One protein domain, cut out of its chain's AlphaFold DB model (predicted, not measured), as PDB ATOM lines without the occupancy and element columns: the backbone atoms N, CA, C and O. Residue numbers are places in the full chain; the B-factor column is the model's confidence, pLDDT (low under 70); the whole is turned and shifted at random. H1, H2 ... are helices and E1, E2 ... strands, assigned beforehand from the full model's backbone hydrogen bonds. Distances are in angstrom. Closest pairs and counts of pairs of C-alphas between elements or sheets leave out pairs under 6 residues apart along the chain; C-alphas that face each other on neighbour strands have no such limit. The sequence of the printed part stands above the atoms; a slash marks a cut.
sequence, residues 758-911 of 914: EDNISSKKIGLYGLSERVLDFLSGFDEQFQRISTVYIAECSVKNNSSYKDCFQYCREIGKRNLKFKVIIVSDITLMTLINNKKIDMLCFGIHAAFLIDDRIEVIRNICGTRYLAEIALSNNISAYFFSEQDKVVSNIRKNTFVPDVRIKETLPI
ATOM      1  N   GLU A 758     176.664 180.315 101.088       62.38
ATOM      2  CA  GLU A 758     178.019 180.891 100.996       62.38
ATOM      3  C   GLU A 758     178.436 181.241  99.551       62.38
ATOM      4  O   GLU A 758     179.296 182.096  99.351       62.38
ATOM      5  N   ASP A 759     177.811 180.615  98.543       67.19
ATOM      6  CA  ASP A 759     178.089 180.824  97.116       67.19
ATOM      7  C   ASP A 759     176.813 181.148  96.311       67.19
ATOM      8  O   ASP A 759     176.153 180.258  95.758       67.19
ATOM      9  N   ASN A 760     176.500 182.445  96.206       65.19
ATOM     10  CA  ASN A 760     175.409 182.993  95.383       65.19
ATOM     11  C   ASN A 760     175.645 182.869  93.858       65.19
ATOM     12  O   ASN A 760     174.869 183.403  93.065       65.19
ATOM     13  N   ILE A 761     176.697 182.182  93.405       65.94
ATOM     14  CA  ILE A 761     176.990 182.009  91.974       65.94
ATOM     15  C   ILE A 761     176.449 180.666  91.460       65.94
ATOM     16  O   ILE A 761     176.141 180.527  90.274       65.94
ATOM     17  N   SER A 762     176.286 179.674  92.339       80.25
ATOM     18  CA  SER A 762     175.763 178.353  91.972       80.25
ATOM     19  C   SER A 762     174.232 178.335  91.907       80.25
ATOM     20  O   SER A 762     173.550 178.831  92.802       80.25
ATOM     21  N   SER A 763     173.658 177.736  90.858       87.44
ATOM     22  CA  SER A 763     172.204 177.566  90.781       87.44
ATOM     23  C   SER A 763     171.707 176.582  91.839       87.44
ATOM     24  O   SER A 763     172.313 175.532  92.060       87.44
ATOM     25  N   LYS A 764     170.579 176.910  92.477       91.38
ATOM     26  CA  LYS A 764     169.924 176.048  93.465       91.38
ATOM     27  C   LYS A 764     168.510 175.675  93.049       91.38
ATOM     28  O   LYS A 764     167.793 176.452  92.418       91.38
ATOM     29  N   LYS A 765     168.095 174.476  93.441       95.00
ATOM     30  CA  LYS A 765     166.736 173.946  93.351       95.00
ATOM     31  C   LYS A 765     166.131 173.940  94.746       95.00
ATOM     32  O   LYS A 765     166.457 173.094  95.574       95.00
ATOM     33  N   ILE A 766     165.269 174.912  94.998       94.81
ATOM     34  CA  ILE A 766     164.718 175.220  96.316       94.81
ATOM     35  C   ILE A 766     163.307 174.641  96.391       94.81
ATOM     36  O   ILE A 766     162.451 175.024  95.601       94.81
ATOM     37  N   GLY A 767     163.055 173.722  97.317       94.56
ATOM     38  CA  GLY A 767     161.716 173.202  97.589       94.56
ATOM     39  C   GLY A 767     160.982 174.068  98.611       94.56
ATOM     40  O   GLY A 767     161.540 174.381  99.660       94.56
ATOM     41  N   LEU A 768     159.730 174.425  98.330       93.81
ATOM     42  CA  LEU A 768     158.840 175.147  99.239       93.81
ATOM     43  C   LEU A 768     157.613 174.294  99.559       93.81
ATOM     44  O   LEU A 768     156.999 173.713  98.659       93.81
ATOM     45  N   TYR A 769     157.228 174.273 100.834       88.69
ATOM     46  CA  TYR A 769     156.035 173.572 101.303       88.69
ATOM     47  C   TYR A 769     155.246 174.442 102.287       88.69
ATOM     48  O   TYR A 769     155.753 174.814 103.347       88.69
ATOM     49  N   GLY A 770     154.003 174.765 101.922       81.94
ATOM     50  CA  GLY A 770     153.136 175.675 102.675       81.94
ATOM     51  C   GLY A 770     153.478 177.153 102.487       81.94
ATOM     52  O   GLY A 770     154.644 177.559 102.476       81.94
ATOM     53  N   LEU A 771     152.446 177.986 102.339       83.06
ATOM     54  CA  LEU A 771     152.625 179.425 102.153       83.06
ATOM     55  C   LEU A 771     153.199 180.120 103.401       83.06
ATOM     56  O   LEU A 771     152.639 180.004 104.490       83.06
ATOM     57  N   SER A 772     154.279 180.890 103.221       87.19
ATOM     58  CA  SER A 772     154.941 181.642 104.293       87.19
ATOM     59  C   SER A 772     155.564 182.954 103.807       87.19
ATOM     60  O   SER A 772     156.458 182.958 102.960       87.19
ATOM     61  N   GLU A 773     155.171 184.070 104.429       86.69
ATOM     62  CA  GLU A 773     155.785 185.389 104.205       86.69
ATOM     63  C   GLU A 773     157.262 185.429 104.620       86.69
ATOM     64  O   GLU A 773     158.077 186.066 103.964       86.69
ATOM     65  N   ARG A 774     157.651 184.706 105.677       88.06
ATOM     66  CA  ARG A 774     159.048 184.677 106.149       88.06
ATOM     67  C   ARG A 774     159.968 183.945 105.165       88.06
ATOM     68  O   ARG A 774     161.123 184.325 105.001       88.06
ATOM     69  N   VAL A 775     159.450 182.928 104.472       90.94
ATOM     70  CA  VAL A 775     160.175 182.253 103.380       90.94
ATOM     71  C   VAL A 775     160.319 183.189 102.179       90.94
ATOM     72  O   VAL A 775     161.396 183.266 101.595       90.94
ATOM     73  N   LEU A 776     159.276 183.952 101.838       91.06
ATOM     74  CA  LEU A 776     159.359 184.982 100.799       91.06
ATOM     75  C   LEU A 776     160.377 186.076 101.157       91.06
ATOM     76  O   LEU A 776     161.150 186.489 100.293       91.06
ATOM     77  N   ASP A 777     160.427 186.515 102.416       89.75
ATOM     78  CA  ASP A 777     161.416 187.485 102.903       89.75
ATOM     79  C   ASP A 777     162.846 186.950 102.752       89.75
ATOM     80  O   ASP A 777     163.732 187.674 102.296       89.75
ATOM     81  N   PHE A 778     163.062 185.670 103.063       90.94
ATOM     82  CA  PHE A 778     164.338 184.991 102.845       90.94
ATOM     83  C   PHE A 778     164.715 184.950 101.359       90.94
ATOM     84  O   PHE A 778     165.804 185.383 100.993       90.94
ATOM     85  N   LEU A 779     163.800 184.522 100.483       91.94
ATOM     86  CA  LEU A 779     164.032 184.491  99.034       91.94
ATOM     87  C   LEU A 779     164.321 185.883  98.452       91.94
ATOM     88  O   LEU A 779     165.108 186.014  97.518       91.94
ATOM     89  N   SER A 780     163.717 186.925  99.029       92.19
ATOM     90  CA  SER A 780     163.943 188.322  98.630       92.19
ATOM     91  C   SER A 780     165.350 188.826  98.974       92.19
ATOM     92  O   SER A 780     165.755 189.875  98.485       92.19
ATOM     93  N   GLY A 781     166.090 188.109  99.827       89.56
ATOM     94  CA  GLY A 781     167.447 188.463 100.236       89.56
ATOM     95  C   GLY A 781     168.547 188.103  99.238       89.56
ATOM     96  O   GLY A 781     169.659 188.609  99.366       89.56
ATOM     97  N   PHE A 782     168.259 187.240  98.261       90.06
ATOM     98  CA  PHE A 782     169.224 186.860  97.230       90.06
ATOM     99  C   PHE A 782     169.357 187.938  96.154       90.06
ATOM    100  O   PHE A 782     168.376 188.598  95.812       90.06
ATOM    101  N   ASP A 783     170.548 188.084  95.576       88.81
ATOM    102  CA  ASP A 783     170.757 188.974  94.435       88.81
ATOM    103  C   ASP A 783     170.056 188.464  93.162       88.81
ATOM    104  O   ASP A 783     169.730 187.284  93.014       88.81
ATOM    105  N   GLU A 784     169.805 189.372  92.219       89.75
ATOM    106  CA  GLU A 784     169.038 189.066  91.008       89.75
ATOM    107  C   GLU A 784     169.698 187.986  90.132       89.75
ATOM    108  O   GLU A 784     168.997 187.207  89.480       89.75
ATOM    109  N   GLN A 785     171.034 187.915  90.124       89.56
ATOM    110  CA  GLN A 785     171.767 186.919  89.347       89.56
ATOM    111  C   GLN A 785     171.470 185.516  89.879       89.56
ATOM    112  O   GLN A 785     171.060 184.654  89.099       89.56
ATOM    113  N   PHE A 786     171.593 185.311  91.193       91.12
ATOM    114  CA  PHE A 786     171.250 184.052  91.846       91.12
ATOM    115  C   PHE A 786     169.785 183.671  91.619       91.12
ATOM    116  O   PHE A 786     169.476 182.514  91.311       91.12
ATOM    117  N   GLN A 787     168.872 184.643  91.734       93.06
ATOM    118  CA  GLN A 787     167.445 184.410  91.515       93.06
ATOM    119  C   GLN A 787     167.182 183.866  90.103       93.06
ATOM    120  O   GLN A 787     166.485 182.866  89.956       93.06
ATOM    121  N   ARG A 788     167.778 184.466  89.065       93.19
ATOM    122  CA  ARG A 788     167.559 184.075  87.657       93.19
ATOM    123  C   ARG A 788     168.077 182.683  87.310       93.19
ATOM    124  O   ARG A 788     167.510 182.032  86.432       93.19
ATOM    125  N   ILE A 789     169.156 182.239  87.953       92.69
ATOM    126  CA  ILE A 789     169.759 180.925  87.682       92.69
ATOM    127  C   ILE A 789     169.150 179.805  88.534       92.69
ATOM    128  O   ILE A 789     169.298 178.631  88.195       92.69
ATOM    129  N   SER A 790     168.458 180.148  89.620       94.38
ATOM    130  CA  SER A 790     167.874 179.195  90.564       94.38
ATOM    131  C   SER A 790     166.411 178.876  90.246       94.38
ATOM    132  O   SER A 790     165.680 179.648  89.622       94.38
ATOM    133  N   THR A 791     165.969 177.691  90.664       96.25
ATOM    134  CA  THR A 791     164.606 177.189  90.450       96.25
ATOM    135  C   THR A 791     163.915 176.929  91.783       96.25
ATOM    136  O   THR A 791     164.474 176.280  92.659       96.25
ATOM    137  N   VAL A 792     162.678 177.394  91.916       96.19
ATOM    138  CA  VAL A 792     161.826 177.216  93.092       96.19
ATOM    139  C   VAL A 792     160.719 176.218  92.759       96.19
ATOM    140  O   VAL A 792     159.919 176.455  91.855       96.19
ATOM    141  N   TYR A 793     160.675 175.106  93.485       95.75
ATOM    142  CA  TYR A 793     159.656 174.064  93.386       95.75
ATOM    143  C   TYR A 793     158.622 174.254  94.492       95.75
ATOM    144  O   TYR A 793     158.975 174.200  95.666       95.75
ATOM    145  N   ILE A 794     157.355 174.460  94.137       93.12
ATOM    146  CA  ILE A 794     156.282 174.750  95.096       93.12
ATOM    147  C   ILE A 794     155.280 173.601  95.099       93.12
ATOM    148  O   ILE A 794     154.658 173.322  94.071       93.12
ATOM    149  N   ALA A 795     155.140 172.940  96.243       88.81
ATOM    150  CA  ALA A 795     154.232 171.812  96.414       88.81
ATOM    151  C   ALA A 795     152.786 172.232  96.711       88.81
ATOM    152  O   ALA A 795     152.548 173.202  97.431       88.81
ATOM    153  N   GLU A 796     151.834 171.466  96.168       81.31
ATOM    154  CA  GLU A 796     150.390 171.749  96.181       81.31
ATOM    155  C   GLU A 796     149.746 171.834  97.570       81.31
ATOM    156  O   GLU A 796     148.726 172.514  97.709       81.31
ATOM    157  N   CYS A 797     150.336 171.184  98.581       76.62
ATOM    158  CA  CYS A 797     149.861 171.159  99.962       76.62
ATOM    159  C   CYS A 797     148.422 170.609 100.078       76.62
ATOM    160  O   CYS A 797     147.527 171.227 100.669       76.62
ATOM    161  N   SER A 798     148.209 169.421  99.507       62.97
ATOM    162  CA  SER A 798     146.899 168.791  99.266       62.97
ATOM    163  C   SER A 798     146.032 168.603 100.520       62.97
ATOM    164  O   SER A 798     144.811 168.691 100.451       62.97
ATOM    165  N   VAL A 799     146.647 168.398 101.689       57.25
ATOM    166  CA  VAL A 799     145.943 168.104 102.953       57.25
ATOM    167  C   VAL A 799     145.328 169.355 103.599       57.25
ATOM    168  O   VAL A 799     144.443 169.254 104.448       57.25
ATOM    169  N   LYS A 800     145.781 170.557 103.218       54.59
ATOM    170  CA  LYS A 800     145.385 171.819 103.864       54.59
ATOM    171  C   LYS A 800     144.083 172.406 103.312       54.59
ATOM    172  O   LYS A 800     143.375 173.083 104.055       54.59
ATOM    173  N   ASN A 801     143.767 172.182 102.036       51.81
ATOM    174  CA  ASN A 801     142.666 172.851 101.337       51.81
ATOM    175  C   ASN A 801     141.874 171.863 100.465       51.81
ATOM    176  O   ASN A 801     142.468 171.069  99.748       51.81
ATOM    177  N   ASN A 802     140.542 172.015 100.406       44.28
ATOM    178  CA  ASN A 802     139.681 171.299  99.442       44.28
ATOM    179  C   ASN A 802     139.958 171.691  97.973       44.28
ATOM    180  O   ASN A 802     139.403 171.099  97.052       44.28
ATOM    181  N   SER A 803     140.787 172.715  97.754       51.31
ATOM    182  CA  SER A 803     141.196 173.231  96.447       51.31
ATOM    183  C   SER A 803     142.702 173.022  96.293       51.31
ATOM    184  O   SER A 803     143.494 173.776  96.871       51.31
ATOM    185  N   SER A 804     143.105 171.999  95.536       59.16
ATOM    186  CA  SER A 804     144.516 171.721  95.247       59.16
ATOM    187  C   SER A 804     145.219 172.956  94.662       59.16
ATOM    188  O   SER A 804     144.606 173.739  93.936       59.16
ATOM    189  N   TYR A 805     146.510 173.135  94.962       66.75
ATOM    190  CA  TYR A 805     147.387 174.193  94.419       66.75
ATOM    191  C   TYR A 805     147.106 175.642  94.851       66.75
ATOM    192  O   TYR A 805     147.822 176.546  94.413       66.75
ATOM    193  N   LYS A 806     146.132 175.906  95.732       71.19
ATOM    194  CA  LYS A 806     145.821 177.275  96.192       71.19
ATOM    195  C   LYS A 806     147.046 178.009  96.764       71.19
ATOM    196  O   LYS A 806     147.331 179.137  96.362       71.19
ATOM    197  N   ASP A 807     147.804 177.351  97.641       72.19
ATOM    198  CA  ASP A 807     149.026 177.913  98.230       72.19
ATOM    199  C   ASP A 807     150.114 178.150  97.156       72.19
ATOM    200  O   ASP A 807     150.849 179.138  97.235       72.19
ATOM    201  N   CYS A 808     150.178 177.314  96.110       78.94
ATOM    202  CA  CYS A 808     151.121 177.480  94.996       78.94
ATOM    203  C   CYS A 808     150.837 178.729  94.174       78.94
ATOM    204  O   CYS A 808     151.742 179.524  93.924       78.94
ATOM    205  N   PHE A 809     149.579 178.922  93.770       79.81
ATOM    206  CA  PHE A 809     149.186 180.114  93.021       79.81
ATOM    207  C   PHE A 809     149.444 181.383  93.824       79.81
ATOM    208  O   PHE A 809     149.872 182.397  93.266       79.81
ATOM    209  N   GLN A 810     149.252 181.319  95.141       79.62
ATOM    210  CA  GLN A 810     149.521 182.455  96.001       79.62
ATOM    211  C   GLN A 810     151.015 182.761  96.127       79.62
ATOM    212  O   GLN A 810     151.390 183.923  95.991       79.62
ATOM    213  N   TYR A 811     151.882 181.753  96.270       85.06
ATOM    214  CA  TYR A 811     153.328 181.975  96.171       85.06
ATOM    215  C   TYR A 811     153.717 182.608  94.834       85.06
ATOM    216  O   TYR A 811     154.475 183.572  94.830       85.06
ATOM    217  N   CYS A 812     153.200 182.106  93.707       85.31
ATOM    218  CA  CYS A 812     153.493 182.678  92.390       85.31
ATOM    219  C   CYS A 812     153.110 184.161  92.324       85.31
ATOM    220  O   CYS A 812     153.879 184.982  91.822       85.31
ATOM    221  N   ARG A 813     151.942 184.514  92.875       84.94
ATOM    222  CA  ARG A 813     151.479 185.902  92.951       84.94
ATOM    223  C   ARG A 813     152.412 186.766  93.798       84.94
ATOM    224  O   ARG A 813     152.772 187.854  93.359       84.94
ATOM    225  N   GLU A 814     152.820 186.299  94.976       85.75
ATOM    226  CA  GLU A 814     153.692 187.068  95.872       85.75
ATOM    227  C   GLU A 814     155.134 187.182  95.353       85.75
ATOM    228  O   GLU A 814     155.732 188.253  95.436       85.75
ATOM    229  N   ILE A 815     155.671 186.129  94.727       88.81
ATOM    230  CA  ILE A 815     156.948 186.165  93.995       88.81
ATOM    231  C   ILE A 815     156.886 187.236  92.897       88.81
ATOM    232  O   ILE A 815     157.802 188.051  92.784       88.81
ATOM    233  N   GLY A 816     155.784 187.285  92.137       85.62
ATOM    234  CA  GLY A 816     155.549 188.302  91.111       85.62
ATOM    235  C   GLY A 816     155.456 189.723  91.676       85.62
ATOM    236  O   GLY A 816     156.143 190.616  91.186       85.62
ATOM    237  N   LYS A 817     154.672 189.935  92.741       87.00
ATOM    238  CA  LYS A 817     154.530 191.244  93.412       87.00
ATOM    239  C   LYS A 817     155.854 191.776  93.955       87.00
ATOM    240  O   LYS A 817     156.133 192.964  93.837       87.00
ATOM    241  N   ARG A 818     156.675 190.895  94.528       89.38
ATOM    242  CA  ARG A 818     158.016 191.215  95.041       89.38
ATOM    243  C   ARG A 818     159.068 191.317  93.930       89.38
ATOM    244  O   ARG A 818     160.231 191.577  94.220       89.38
ATOM    245  N   ASN A 819     158.669 191.131  92.667       90.50
ATOM    246  CA  ASN A 819     159.523 191.184  91.483       90.50
ATOM    247  C   ASN A 819     160.715 190.206  91.535       90.50
ATOM    248  O   ASN A 819     161.779 190.479  90.973       90.50
ATOM    249  N   LEU A 820     160.536 189.061  92.200       92.62
ATOM    250  CA  LEU A 820     161.575 188.042  92.331       92.62
ATOM    251  C   LEU A 820     161.744 187.285  91.008       92.62
ATOM    252  O   LEU A 820     160.765 186.929  90.351       92.62
ATOM    253  N   LYS A 821     162.992 187.026  90.608       94.38
ATOM    254  CA  LYS A 821     163.337 186.513  89.266       94.38
ATOM    255  C   LYS A 821     163.544 184.998  89.185       94.38
ATOM    256  O   LYS A 821     164.092 184.514  88.197       94.38
ATOM    257  N   PHE A 822     163.104 184.257  90.199       94.12
ATOM    258  CA  PHE A 822     163.212 182.800  90.230       94.12
ATOM    259  C   PHE A 822     162.425 182.123  89.109       94.12
ATOM    260  O   PHE A 822     161.294 182.504  88.800       94.12
ATOM    261  N   LYS A 823     162.979 181.033  88.567       94.81
ATOM    262  CA  LYS A 823     162.185 180.087  87.780       94.81
ATOM    263  C   LYS A 823     161.285 179.300  88.728       94.81
ATOM    264  O   LYS A 823     161.788 178.564  89.568       94.81
ATOM    265  N   VAL A 824     159.971 179.413  88.583       94.44
ATOM    266  CA  VAL A 824     159.011 178.730  89.463       94.44
ATOM    267  C   VAL A 824     158.435 177.490  88.781       94.44
ATOM    268  O   VAL A 824     158.038 177.544  87.619       94.44
ATOM    269  N   ILE A 825     158.390 176.367  89.501       92.38
ATOM    270  CA  ILE A 825     157.782 175.108  89.064       92.38
ATOM    271  C   ILE A 825     156.808 174.641  90.144       92.38
ATOM    272  O   ILE A 825     157.192 174.412  91.286       92.38
ATOM    273  N   ILE A 826     155.543 174.475  89.776       90.38
ATOM    274  CA  ILE A 826     154.519 173.924  90.665       90.38
ATOM    275  C   ILE A 826     154.534 172.396  90.545       90.38
ATOM    276  O   ILE A 826     154.616 171.864  89.438       90.38
ATOM    277  N   VAL A 827     154.471 171.694  91.674       88.62
ATOM    278  CA  VAL A 827     154.512 170.227  91.747       88.62
ATOM    279  C   VAL A 827     153.472 169.696  92.735       88.62
ATOM    280  O   VAL A 827     153.048 170.411  93.639       88.62
ATOM    281  N   SER A 828     153.064 168.435  92.582       87.50
ATOM    282  CA  SER A 828     152.292 167.743  93.623       87.50
ATOM    283  C   SER A 828     153.176 167.419  94.831       87.50
ATOM    284  O   SER A 828     154.410 167.396  94.723       87.50
ATOM    285  N   ASP A 829     152.554 167.104  95.969       85.81
ATOM    286  CA  ASP A 829     153.280 166.722  97.190       85.81
ATOM    287  C   ASP A 829     154.156 165.474  96.940       85.81
ATOM    288  O   ASP A 829     155.327 165.415  97.328       85.81
ATOM    289  N   ILE A 830     153.620 164.505  96.188       85.31
ATOM    290  CA  ILE A 830     154.305 163.261  95.800       85.31
ATOM    291  C   ILE A 830     155.471 163.546  94.846       85.31
ATOM    292  O   ILE A 830     156.542 162.937  94.956       85.31
ATOM    293  N   THR A 831     155.296 164.472  93.901       89.31
ATOM    294  CA  THR A 831     156.365 164.846  92.973       89.31
ATOM    295  C   THR A 831     157.504 165.545  93.707       89.31
ATOM    296  O   THR A 831     158.657 165.185  93.471       89.31
ATOM    297  N   LEU A 832     157.222 166.471  94.635       91.62
ATOM    298  CA  LEU A 832     158.273 167.092  95.449       91.62
ATOM    299  C   LEU A 832     159.048 166.033  96.239       91.62
ATOM    300  O   LEU A 832     160.276 166.010  96.205       91.62
ATOM    301  N   MET A 833     158.341 165.097  96.869       89.06
ATOM    302  CA  MET A 833     158.954 163.992  97.604       89.06
ATOM    303  C   MET A 833     159.851 163.113  96.720       89.06
ATOM    304  O   MET A 833     160.958 162.743  97.106       89.06
ATOM    305  N   THR A 834     159.410 162.829  95.494       91.12
ATOM    306  CA  THR A 834     160.196 162.081  94.504       91.12
ATOM    307  C   THR A 834     161.458 162.845  94.095       91.12
ATOM    308  O   THR A 834     162.519 162.244  93.924       91.12
ATOM    309  N   LEU A 835     161.377 164.170  93.953       93.25
ATOM    310  CA  LEU A 835     162.536 165.013  93.650       93.25
ATOM    311  C   LEU A 835     163.541 165.030  94.809       93.25
ATOM    312  O   LEU A 835     164.742 164.958  94.551       93.25
ATOM    313  N   ILE A 836     163.071 165.063  96.058       93.50
ATOM    314  CA  ILE A 836     163.922 164.969  97.254       93.50
ATOM    315  C   ILE A 836     164.636 163.607  97.290       93.50
ATOM    316  O   ILE A 836     165.863 163.570  97.363       93.50
ATOM    317  N   ASN A 837     163.908 162.495  97.124       91.44
ATOM    318  CA  ASN A 837     164.488 161.142  97.099       91.44
ATOM    319  C   ASN A 837     165.535 160.948  95.993       91.44
ATOM    320  O   ASN A 837     166.520 160.239  96.171       91.44
ATOM    321  N   ASN A 838     165.346 161.601  94.848       91.62
ATOM    322  CA  ASN A 838     166.293 161.546  93.737       91.62
ATOM    323  C   ASN A 838     167.401 162.610  93.822       91.62
ATOM    324  O   ASN A 838     168.106 162.830  92.830       91.62
ATOM    325  N   LYS A 839     167.538 163.300  94.966       91.19
ATOM    326  CA  LYS A 839     168.522 164.370  95.206       91.19
ATOM    327  C   LYS A 839     168.496 165.448  94.119       91.19
ATOM    328  O   LYS A 839     169.524 165.888  93.610       91.19
ATOM    329  N   LYS A 840     167.287 165.822  93.693       93.62
ATOM    330  CA  LYS A 840     167.024 166.891  92.714       93.62
ATOM    331  C   LYS A 840     166.602 168.205  93.373       93.62
ATOM    332  O   LYS A 840     166.357 169.158  92.641       93.62
ATOM    333  N   ILE A 841     166.516 168.249  94.699       95.19
ATOM    334  CA  ILE A 841     166.292 169.448  95.510       95.19
ATOM    335  C   ILE A 841     167.553 169.674  96.345       95.19
ATOM    336  O   ILE A 841     168.049 168.727  96.948       95.19
ATOM    337  N   ASP A 842     168.060 170.904  96.363       91.50
ATOM    338  CA  ASP A 842     169.281 171.277  97.087       91.50
ATOM    339  C   ASP A 842     168.979 171.761  98.510       91.50
ATOM    340  O   ASP A 842     169.794 171.599  99.415       91.50
ATOM    341  N   MET A 843     167.806 172.363  98.714       90.81
ATOM    342  CA  MET A 843     167.356 172.829 100.023       90.81
ATOM    343  C   MET A 843     165.834 172.845 100.108       90.81
ATOM    344  O   MET A 843     165.151 173.067  99.105       90.81
ATOM    345  N   LEU A 844     165.312 172.659 101.316       92.81
ATOM    346  CA  LEU A 844     163.883 172.696 101.600       92.81
ATOM    347  C   LEU A 844     163.585 173.818 102.595       92.81
ATOM    348  O   LEU A 844     164.255 173.923 103.617       92.81
ATOM    349  N   CYS A 845     162.595 174.657 102.303       91.75
ATOM    350  CA  CYS A 845     162.237 175.804 103.132       91.75
ATOM    351  C   CYS A 845     160.793 175.699 103.620       91.75
ATOM    352  O   CYS A 845     159.865 175.501 102.831       91.75
ATOM    353  N   PHE A 846     160.608 175.932 104.916       89.00
ATOM    354  CA  PHE A 846     159.316 175.935 105.584       89.00
ATOM    355  C   PHE A 846     159.122 177.234 106.367       89.00
ATOM    356  O   PHE A 846     160.035 177.714 107.038       89.00
ATOM    357  N   GLY A 847     157.911 177.784 106.336       85.81
ATOM    358  CA  GLY A 847     157.453 178.649 107.424       85.81
ATOM    359  C   GLY A 847     156.909 177.799 108.559       85.81
ATOM    360  O   GLY A 847     156.405 176.711 108.297       85.81
ATOM    361  N   ILE A 848     156.976 178.289 109.793       80.56
ATOM    362  CA  ILE A 848     156.370 177.597 110.938       80.56
ATOM    363  C   ILE A 848     155.247 178.423 111.564       80.56
ATOM    364  O   ILE A 848     155.246 179.658 111.518       80.56
ATOM    365  N   HIS A 849     154.278 177.720 112.149       76.56
ATOM    366  CA  HIS A 849     153.189 178.338 112.902       76.56
ATOM    367  C   HIS A 849     153.573 178.553 114.366       76.56
ATOM    368  O   HIS A 849     153.235 179.588 114.928       76.56
ATOM    369  N   ALA A 850     154.304 177.610 114.964       77.38
ATOM    370  CA  ALA A 850     154.806 177.737 116.327       77.38
ATOM    371  C   ALA A 850     156.074 176.905 116.547       77.38
ATOM    372  O   ALA A 850     156.214 175.819 115.975       77.38
ATOM    373  N   ALA A 851     156.946 177.386 117.429       78.50
ATOM    374  CA  ALA A 851     158.076 176.641 117.975       78.50
ATOM    375  C   ALA A 851     157.977 176.614 119.503       78.50
ATOM    376  O   ALA A 851     157.831 177.658 120.129       78.50
ATOM    377  N   PHE A 852     158.066 175.431 120.107       76.75
ATOM    378  CA  PHE A 852     158.016 175.266 121.559       76.75
ATOM    379  C   PHE A 852     159.416 174.982 122.093       76.75
ATOM    380  O   PHE A 852     160.082 174.055 121.620       76.75
ATOM    381  N   LEU A 853     159.832 175.778 123.077       72.44
ATOM    382  CA  LEU A 853     161.121 175.647 123.748       72.44
ATOM    383  C   LEU A 853     160.982 174.886 125.073       72.44
ATOM    384  O   LEU A 853     160.077 175.174 125.862       72.44
ATOM    385  N   ILE A 854     161.925 173.982 125.343       71.19
ATOM    386  CA  ILE A 854     162.200 173.425 126.675       71.19
ATOM    387  C   ILE A 854     163.699 173.616 126.931       71.19
ATOM    388  O   ILE A 854     164.512 173.229 126.098       71.19
ATOM    389  N   ASP A 855     164.057 174.254 128.048       71.62
ATOM    390  CA  ASP A 855     165.453 174.535 128.434       71.62
ATOM    391  C   ASP A 855     166.289 175.185 127.306       71.62
ATOM    392  O   ASP A 855     167.381 174.727 126.969       71.62
ATOM    393  N   ASP A 856     165.737 176.232 126.678       68.19
ATOM    394  CA  ASP A 856     166.321 176.976 125.545       68.19
ATOM    395  C   ASP A 856     166.620 176.145 124.283       68.19
ATOM    396  O   ASP A 856     167.268 176.617 123.345       68.19
ATOM    397  N   ARG A 857     166.092 174.919 124.205       68.00
ATOM    398  CA  ARG A 857     166.126 174.077 123.007       68.00
ATOM    399  C   ARG A 857     164.745 173.997 122.389       68.00
ATOM    400  O   ARG A 857     163.747 173.848 123.092       68.00
ATOM    401  N   ILE A 858     164.677 174.099 121.064       67.12
ATOM    402  CA  ILE A 858     163.424 173.836 120.357       67.12
ATOM    403  C   ILE A 858     163.176 172.333 120.490       67.12
ATOM    404  O   ILE A 858     164.041 171.536 120.137       67.12
ATOM    405  N   GLU A 859     162.008 171.954 120.998       68.38
ATOM    406  CA  GLU A 859     161.605 170.549 121.157       68.38
ATOM    407  C   GLU A 859     160.517 170.160 120.159       68.38
ATOM    408  O   GLU A 859     160.500 169.043 119.645       68.38
ATOM    409  N   VAL A 860     159.608 171.095 119.866       72.25
ATOM    410  CA  VAL A 860     158.469 170.856 118.980       72.25
ATOM    411  C   VAL A 860     158.312 172.007 118.001       72.25
ATOM    412  O   VAL A 860     158.154 173.159 118.400       72.25
ATOM    413  N   ILE A 861     158.265 171.674 116.714       74.56
ATOM    414  CA  ILE A 861     157.824 172.581 115.652       74.56
ATOM    415  C   ILE A 861     156.417 172.173 115.235       74.56
ATOM    416  O   ILE A 861     156.160 171.000 114.953       74.56
ATOM    417  N   ARG A 862     155.499 173.140 115.179       74.06
ATOM    418  CA  ARG A 862     154.167 172.941 114.606       74.06
ATOM    419  C   ARG A 862     154.059 173.625 113.258       74.06
ATOM    420  O   ARG A 862     154.278 174.832 113.128       74.06
ATOM    421  N   ASN A 863     153.670 172.829 112.271       76.94
ATOM    422  CA  ASN A 863     153.393 173.291 110.927       76.94
ATOM    423  C   ASN A 863     152.252 172.486 110.284       76.94
ATOM    424  O   ASN A 863     151.679 171.590 110.906       76.94
ATOM    425  N   ILE A 864     151.927 172.816 109.038       75.44
ATOM    426  CA  ILE A 864     150.975 172.084 108.201       75.44
ATOM    427  C   ILE A 864     151.361 170.600 108.037       75.44
ATOM    428  O   ILE A 864     152.546 170.252 107.992       75.44
ATOM    429  N   CYS A 865     150.345 169.739 107.932       73.12
ATOM    430  CA  CYS A 865     150.502 168.294 107.733       73.12
ATOM    431  C   CYS A 865     151.377 167.995 106.507       73.12
ATOM    432  O   CYS A 865     151.208 168.640 105.477       73.12
ATOM    433  N   GLY A 866     152.298 167.035 106.619       76.25
ATOM    434  CA  GLY A 866     153.239 166.666 105.555       76.25
ATOM    435  C   GLY A 866     154.609 167.339 105.680       76.25
ATOM    436  O   GLY A 866     155.595 166.816 105.156       76.25
ATOM    437  N   THR A 867     154.713 168.429 106.453       84.19
ATOM    438  CA  THR A 867     156.002 169.078 106.765       84.19
ATOM    439  C   THR A 867     156.975 168.089 107.387       84.19
ATOM    440  O   THR A 867     158.141 168.047 106.998       84.19
ATOM    441  N   ARG A 868     156.495 167.280 108.343       82.31
ATOM    442  CA  ARG A 868     157.334 166.311 109.047       82.31
ATOM    443  C   ARG A 868     157.947 165.308 108.092       82.31
ATOM    444  O   ARG A 868     159.156 165.113 108.094       82.31
ATOM    445  N   TYR A 869     157.102 164.709 107.266       82.75
ATOM    446  CA  TYR A 869     157.513 163.654 106.358       82.75
ATOM    447  C   TYR A 869     158.514 164.162 105.315       82.75
ATOM    448  O   TYR A 869     159.538 163.530 105.073       82.75
ATOM    449  N   LEU A 870     158.281 165.354 104.755       87.00
ATOM    450  CA  LEU A 870     159.218 165.967 103.812       87.00
ATOM    451  C   LEU A 870     160.556 166.338 104.465       87.00
ATOM    452  O   LEU A 870     161.598 166.157 103.837       87.00
ATOM    453  N   ALA A 871     160.543 166.822 105.710       87.62
ATOM    454  CA  ALA A 871     161.764 167.118 106.454       87.62
ATOM    455  C   ALA A 871     162.563 165.842 106.776       87.62
ATOM    456  O   ALA A 871     163.766 165.805 106.531       87.62
ATOM    457  N   GLU A 872     161.907 164.778 107.251       85.94
ATOM    458  CA  GLU A 872     162.547 163.482 107.532       85.94
ATOM    459  C   GLU A 872     163.186 162.884 106.264       85.94
ATOM    460  O   GLU A 872     164.340 162.453 106.299       85.94
ATOM    461  N   ILE A 873     162.483 162.928 105.127       88.00
ATOM    462  CA  ILE A 873     162.999 162.439 103.839       88.00
ATOM    463  C   ILE A 873     164.157 163.303 103.322       88.00
ATOM    464  O   ILE A 873     165.116 162.780 102.749       88.00
ATOM    465  N   ALA A 874     164.093 164.626 103.496       88.69
ATOM    466  CA  ALA A 874     165.191 165.513 103.123       88.69
ATOM    467  C   ALA A 874     166.454 165.180 103.930       88.69
ATOM    468  O   ALA A 874     167.510 164.933 103.343       88.69
ATOM    469  N   LEU A 875     166.321 165.055 105.253       87.62
ATOM    470  CA  LEU A 875     167.423 164.713 106.151       87.62
ATOM    471  C   LEU A 875     168.018 163.336 105.835       87.62
ATOM    472  O   LEU A 875     169.237 163.214 105.740       87.62
ATOM    473  N   SER A 876     167.191 162.314 105.568       89.06
ATOM    474  CA  SER A 876     167.690 160.985 105.179       89.06
ATOM    475  C   SER A 876     168.470 160.988 103.860       89.06
ATOM    476  O   SER A 876     169.250 160.076 103.592       89.06
ATOM    477  N   ASN A 877     168.260 162.005 103.019       88.81
ATOM    478  CA  ASN A 877     168.941 162.186 101.741       88.81
ATOM    479  C   ASN A 877     170.080 163.221 101.789       88.81
ATOM    480  O   ASN A 877     170.648 163.525 100.735       88.81
ATOM    481  N   ASN A 878     170.462 163.705 102.980       88.88
ATOM    482  CA  ASN A 878     171.443 164.777 103.203       88.88
ATOM    483  C   ASN A 878     171.070 166.106 102.516       88.88
ATOM    484  O   ASN A 878     171.933 166.792 101.970       88.88
ATOM    485  N   ILE A 879     169.784 166.458 102.522       89.06
ATOM    486  CA  ILE A 879     169.267 167.748 102.048       89.06
ATOM    487  C   ILE A 879     168.867 168.579 103.269       89.06
ATOM    488  O   ILE A 879     168.086 168.123 104.106       89.06
ATOM    489  N   SER A 880     169.379 169.806 103.365       85.81
ATOM    490  CA  SER A 880     169.085 170.700 104.489       85.81
ATOM    491  C   SER A 880     167.637 171.197 104.460       85.81
ATOM    492  O   SER A 880     167.145 171.667 103.428       85.81
ATOM    493  N   ALA A 881     166.976 171.140 105.619       88.69
ATOM    494  CA  ALA A 881     165.634 171.664 105.848       88.69
ATOM    495  C   ALA A 881     165.693 172.915 106.739       88.69
ATOM    496  O   ALA A 881     166.157 172.860 107.873       88.69
ATOM    497  N   TYR A 882     165.205 174.043 106.226       88.19
ATOM    498  CA  TYR A 882     165.247 175.345 106.883       88.19
ATOM    499  C   TYR A 882     163.856 175.772 107.345       88.19
ATOM    500  O   TYR A 882     162.907 175.795 106.559       88.19
ATOM    501  N   PHE A 883     163.752 176.167 108.612       86.94
ATOM    502  CA  PHE A 883     162.512 176.627 109.232       86.94
ATOM    503  C   PHE A 883     162.615 178.118 109.561       86.94
ATOM    504  O   PHE A 883     163.450 178.537 110.361       86.94
ATOM    505  N   PHE A 884     161.755 178.925 108.944       85.50
ATOM    506  CA  PHE A 884     161.753 180.379 109.092       85.50
ATOM    507  C   PHE A 884     160.600 180.829 109.989       85.50
ATOM    508  O   PHE A 884     159.438 180.492 109.746       85.50
ATOM    509  N   SER A 885     160.930 181.623 111.009       80.19
ATOM    510  CA  SER A 885     159.978 182.146 111.989       80.19
ATOM    511  C   SER A 885     160.388 183.508 112.534       80.19
ATOM    512  O   SER A 885     161.532 183.938 112.383       80.19
ATOM    513  N   GLU A 886     159.448 184.145 113.221       78.06
ATOM    514  CA  GLU A 886     159.655 185.311 114.079       78.06
ATOM    515  C   GLU A 886     159.558 184.926 115.562       78.06
ATOM    516  O   GLU A 886     159.033 183.862 115.902       78.06
ATOM    517  N   GLN A 887     160.098 185.777 116.439       74.69
ATOM    518  CA  GLN A 887     160.199 185.495 117.874       74.69
ATOM    519  C   GLN A 887     158.824 185.362 118.545       74.69
ATOM    520  O   GLN A 887     158.667 184.517 119.416       74.69
ATOM    521  N   ASP A 888     157.813 186.094 118.073       72.94
ATOM    522  CA  ASP A 888     156.437 186.024 118.594       72.94
ATOM    523  C   ASP A 888     155.761 184.654 118.387       72.94
ATOM    524  O   ASP A 888     154.736 184.361 118.997       72.94
ATOM    525  N   LYS A 889     156.327 183.786 117.538       76.62
ATOM    526  CA  LYS A 889     155.851 182.406 117.327       76.62
ATOM    527  C   LYS A 889     156.576 181.381 118.195       76.62
ATOM    528  O   LYS A 889     156.338 180.176 118.068       76.62
ATOM    529  N   VAL A 890     157.495 181.841 119.037       75.94
ATOM    530  CA  VAL A 890     158.255 181.009 119.958       75.94
ATOM    531  C   VAL A 890     157.557 181.020 121.310       75.94
ATOM    532  O   VAL A 890     157.397 182.065 121.931       75.94
ATOM    533  N   VAL A 891     157.158 179.842 121.778       71.38
ATOM    534  CA  VAL A 891     156.434 179.682 123.037       71.38
ATOM    535  C   VAL A 891     157.348 179.023 124.066       71.38
ATOM    536  O   VAL A 891     157.719 177.853 123.929       71.38
ATOM    537  N   SER A 892     157.727 179.784 125.094       61.78
ATOM    538  CA  SER A 892     158.521 179.317 126.233       61.78
ATOM    539  C   SER A 892     157.607 178.837 127.370       61.78
ATOM    540  O   SER A 892     156.604 179.469 127.689       61.78
ATOM    541  N   ASN A 893     157.948 177.705 128.000       54.75
ATOM    542  CA  ASN A 893     157.284 177.165 129.199       54.75
ATOM    543  C   ASN A 893     155.787 176.798 129.072       54.75
ATOM    544  O   ASN A 893     154.925 177.365 129.746       54.75
ATOM    545  N   ILE A 894     155.469 175.731 128.330       49.12
ATOM    546  CA  ILE A 894     154.144 175.089 128.419       49.12
ATOM    547  C   ILE A 894     154.204 173.790 129.231       49.12
ATOM    548  O   ILE A 894     154.824 172.801 128.840       49.12
ATOM    549  N   ARG A 895     153.447 173.763 130.340       42.62
ATOM    550  CA  ARG A 895     152.922 172.524 130.934       42.62
ATOM    551  C   ARG A 895     152.080 171.829 129.861       42.62
ATOM    552  O   ARG A 895     151.071 172.392 129.458       42.62
ATOM    553  N   LYS A 896     152.485 170.628 129.429       41.72
ATOM    554  CA  LYS A 896     151.957 169.776 128.330       41.72
ATOM    555  C   LYS A 896     150.429 169.734 128.040       41.72
ATOM    556  O   LYS A 896     150.063 169.147 127.030       41.72
ATOM    557  N   ASN A 897     149.542 170.324 128.848       36.69
ATOM    558  CA  ASN A 897     148.115 169.980 128.913       36.69
ATOM    559  C   ASN A 897     147.084 171.081 128.571       36.69
ATOM    560  O   ASN A 897     145.897 170.790 128.678       36.69
ATOM    561  N   THR A 898     147.442 172.310 128.174       38.41
ATOM    562  CA  THR A 898     146.432 173.387 127.971       38.41
ATOM    563  C   THR A 898     146.190 173.836 126.528       38.41
ATOM    564  O   THR A 898     145.274 174.619 126.296       38.41
ATOM    565  N   PHE A 899     146.933 173.332 125.539       40.53
ATOM    566  CA  PHE A 899     146.702 173.676 124.130       40.53
ATOM    567  C   PHE A 899     145.928 172.562 123.410       40.53
ATOM    568  O   PHE A 899     146.474 171.484 123.167       40.53
ATOM    569  N   VAL A 900     144.661 172.819 123.065       39.91
ATOM    570  CA  VAL A 900     143.814 171.905 122.278       39.91
ATOM    571  C   VAL A 900     144.022 172.209 120.785       39.91
ATOM    572  O   VAL A 900     143.693 173.311 120.352       39.91
ATOM    573  N   PRO A 901     144.593 171.291 119.983       37.12
ATOM    574  CA  PRO A 901     144.887 171.551 118.575       37.12
ATOM    575  C   PRO A 901     143.628 171.666 117.708       37.12
ATOM    576  O   PRO A 901     142.658 170.939 117.913       37.12
ATOM    577  N   ASP A 902     143.708 172.482 116.653       36.41
ATOM    578  CA  ASP A 902     142.845 172.359 115.473       36.41
ATOM    579  C   ASP A 902     143.021 170.954 114.862       36.41
ATOM    580  O   ASP A 902     144.147 170.477 114.684       36.41
ATOM    581  N   VAL A 903     141.915 170.287 114.520       38.66
ATOM    582  CA  VAL A 903     141.876 168.904 113.999       38.66
ATOM    583  C   VAL A 903     142.690 168.742 112.700       38.66
ATOM    584  O   VAL A 903     143.078 167.625 112.350       38.66
ATOM    585  N   ARG A 904     142.990 169.853 112.008       38.16
ATOM    586  CA  ARG A 904     143.792 169.929 110.772       38.16
ATOM    587  C   ARG A 904     145.310 170.003 111.001       38.16
ATOM    588  O   ARG A 904     146.074 169.835 110.054       38.16
ATOM    589  N   ILE A 905     145.770 170.231 112.235       42.88
ATOM    590  CA  ILE A 905     147.193 170.357 112.597       42.88
ATOM    591  C   ILE A 905     147.558 169.187 113.521       42.88
ATOM    592  O   ILE A 905     147.532 169.304 114.747       42.88
ATOM    593  N   LYS A 906     147.856 168.025 112.925       35.03
ATOM    594  CA  LYS A 906     148.070 166.764 113.664       35.03
ATOM    595  C   LYS A 906     149.526 166.371 113.907       35.03
ATOM    596  O   LYS A 906     149.761 165.442 114.674       35.03
ATOM    597  N   GLU A 907     150.509 167.046 113.318       37.94
ATOM    598  CA  GLU A 907     151.900 166.588 113.422       37.94
ATOM    599  C   GLU A 907     152.661 167.310 114.540       37.94
ATOM    600  O   GLU A 907     152.895 168.517 114.504       37.94
ATOM    601  N   THR A 908     153.049 166.538 115.556       35.47
ATOM    602  CA  THR A 908     154.101 166.890 116.515       35.47
ATOM    603  C   THR A 908     155.414 166.326 115.973       35.47
ATOM    604  O   THR A 908     155.536 165.119 115.746       35.47
ATOM    605  N   LEU A 909     156.376 167.207 115.710       35.03
ATOM    606  CA  LEU A 909     157.738 166.853 115.320       35.03
ATOM    607  C   LEU A 909     158.604 166.748 116.581       35.03
ATOM    608  O   LEU A 909     158.782 167.777 117.229       35.03
ATOM    609  N   PRO A 910     159.146 165.572 116.943       27.73
ATOM    610  CA  PRO A 910     160.358 165.524 117.748       27.73
ATOM    611  C   PRO A 910     161.528 165.962 116.858       27.73
ATOM    612  O   PRO A 910     161.645 165.506 115.719       27.73
ATOM    613  N   ILE A 911     162.357 166.886 117.338       37.50
ATOM    614  CA  ILE A 911     163.416 167.478 116.515       37.50
ATOM    615  C   ILE A 911     164.532 166.478 116.211       37.50
ATOM    616  O   ILE A 911     165.134 165.884 117.103       37.50
TER     617      ILE A 911
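Overview. This is residues 758 to 911 of the 914 residues of the protein "Phosphoglycolate phosphatase" of uncultured Ruminococcus sp (UniProt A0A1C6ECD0). A strongly twisted sheet of five parallel strands forms a middle slab between helices, H1 and H3 covering one face and H4 and H5 the other. Past the ends of E4 and E7 a small three-stranded sheet, E6 E5 E8, makes a second lobe, and residues 895 to 903 stick out from it as a loop. The printed part has 154 residues, with five named helices and eight named strands in the order E1 H1 H2 E2 H3 E3 H4 E4 E5 E6 H5 E7 E8, of mixed class. It is compact, with a radius of gyration of the C-alphas of 15.8 A and spans of 48 by 36 by 32 A.

Along the chain. Find C-alpha 765 at (166.736, 173.946, 93.351), where E1, residues 765 to 769, begins. Next come H1, 773 to 779; H2, 784 to 789; E2, 791 to 795; H3, 806 to 817, 16.7 A long; E3, 823 to 827; H4, 829 to 837; and E4, 843 to 847. Then read E5, 850 to 854; E6, 857 to 862, 14.7 A; H5, 867 to 876, 14.3 A; E7, 880 to 884; and E8, 890 to 892, ending at C-alpha 892, (158.521, 179.317, 126.233).

Arrangement. The large sheet runs E3 E2 E1 E4 E7. Look for N 792 and O 823 at 2.8 A between E3 and E2, N 766 and O 791 at 2.8 A between E2 and E1, N 767 and O 843 at 2.8 A between E1 and E4, and N 846 and O 882 at 2.8 A between E4 and E7. E1, H1 H2, E2 and E2, H3, E3 are strand-helix-strand units, parallel neighbours joined through helices; E3, H4, E4 is a split one, with E2 and E1 between its strands; each crossover is right-handed. Helices on both faces make three layers: H1 is over E4 at a height of 8.5 A and H3 over E2 at 10.1 A, on the same face; H5 is over E4 and E7 at 9.2 A on the opposite face. There H4 touches H5, Ile 836 and Ala 874 having the closest C-alphas, 6.0 A. H2 is only just not on the sheet, with 4 pairs of C-alphas within 10 A. E4 runs on into E5 at 94 degrees; E5 and E6 form a hairpin, N 852 and O 860 at 2.8 A, and E8 is parallel to E5, N 891 and O 851 at 2.8 A. In each helix every O i to N i+4 pair is within hydrogen-bond range.

Size, cuts and confidence. The C-alphas of Gln 785 and Asn 897, the two farthest apart, are 49.1 A apart. The printed part has no cut, and no link is long. Residues 860 to 861 of E6 pair with 909 to 910, antiparallel. Mean pLDDT of the printed part is 77.7; look for values under 70 at 758 to 761, 798 to 805, 856 to 859 and 892 to 911.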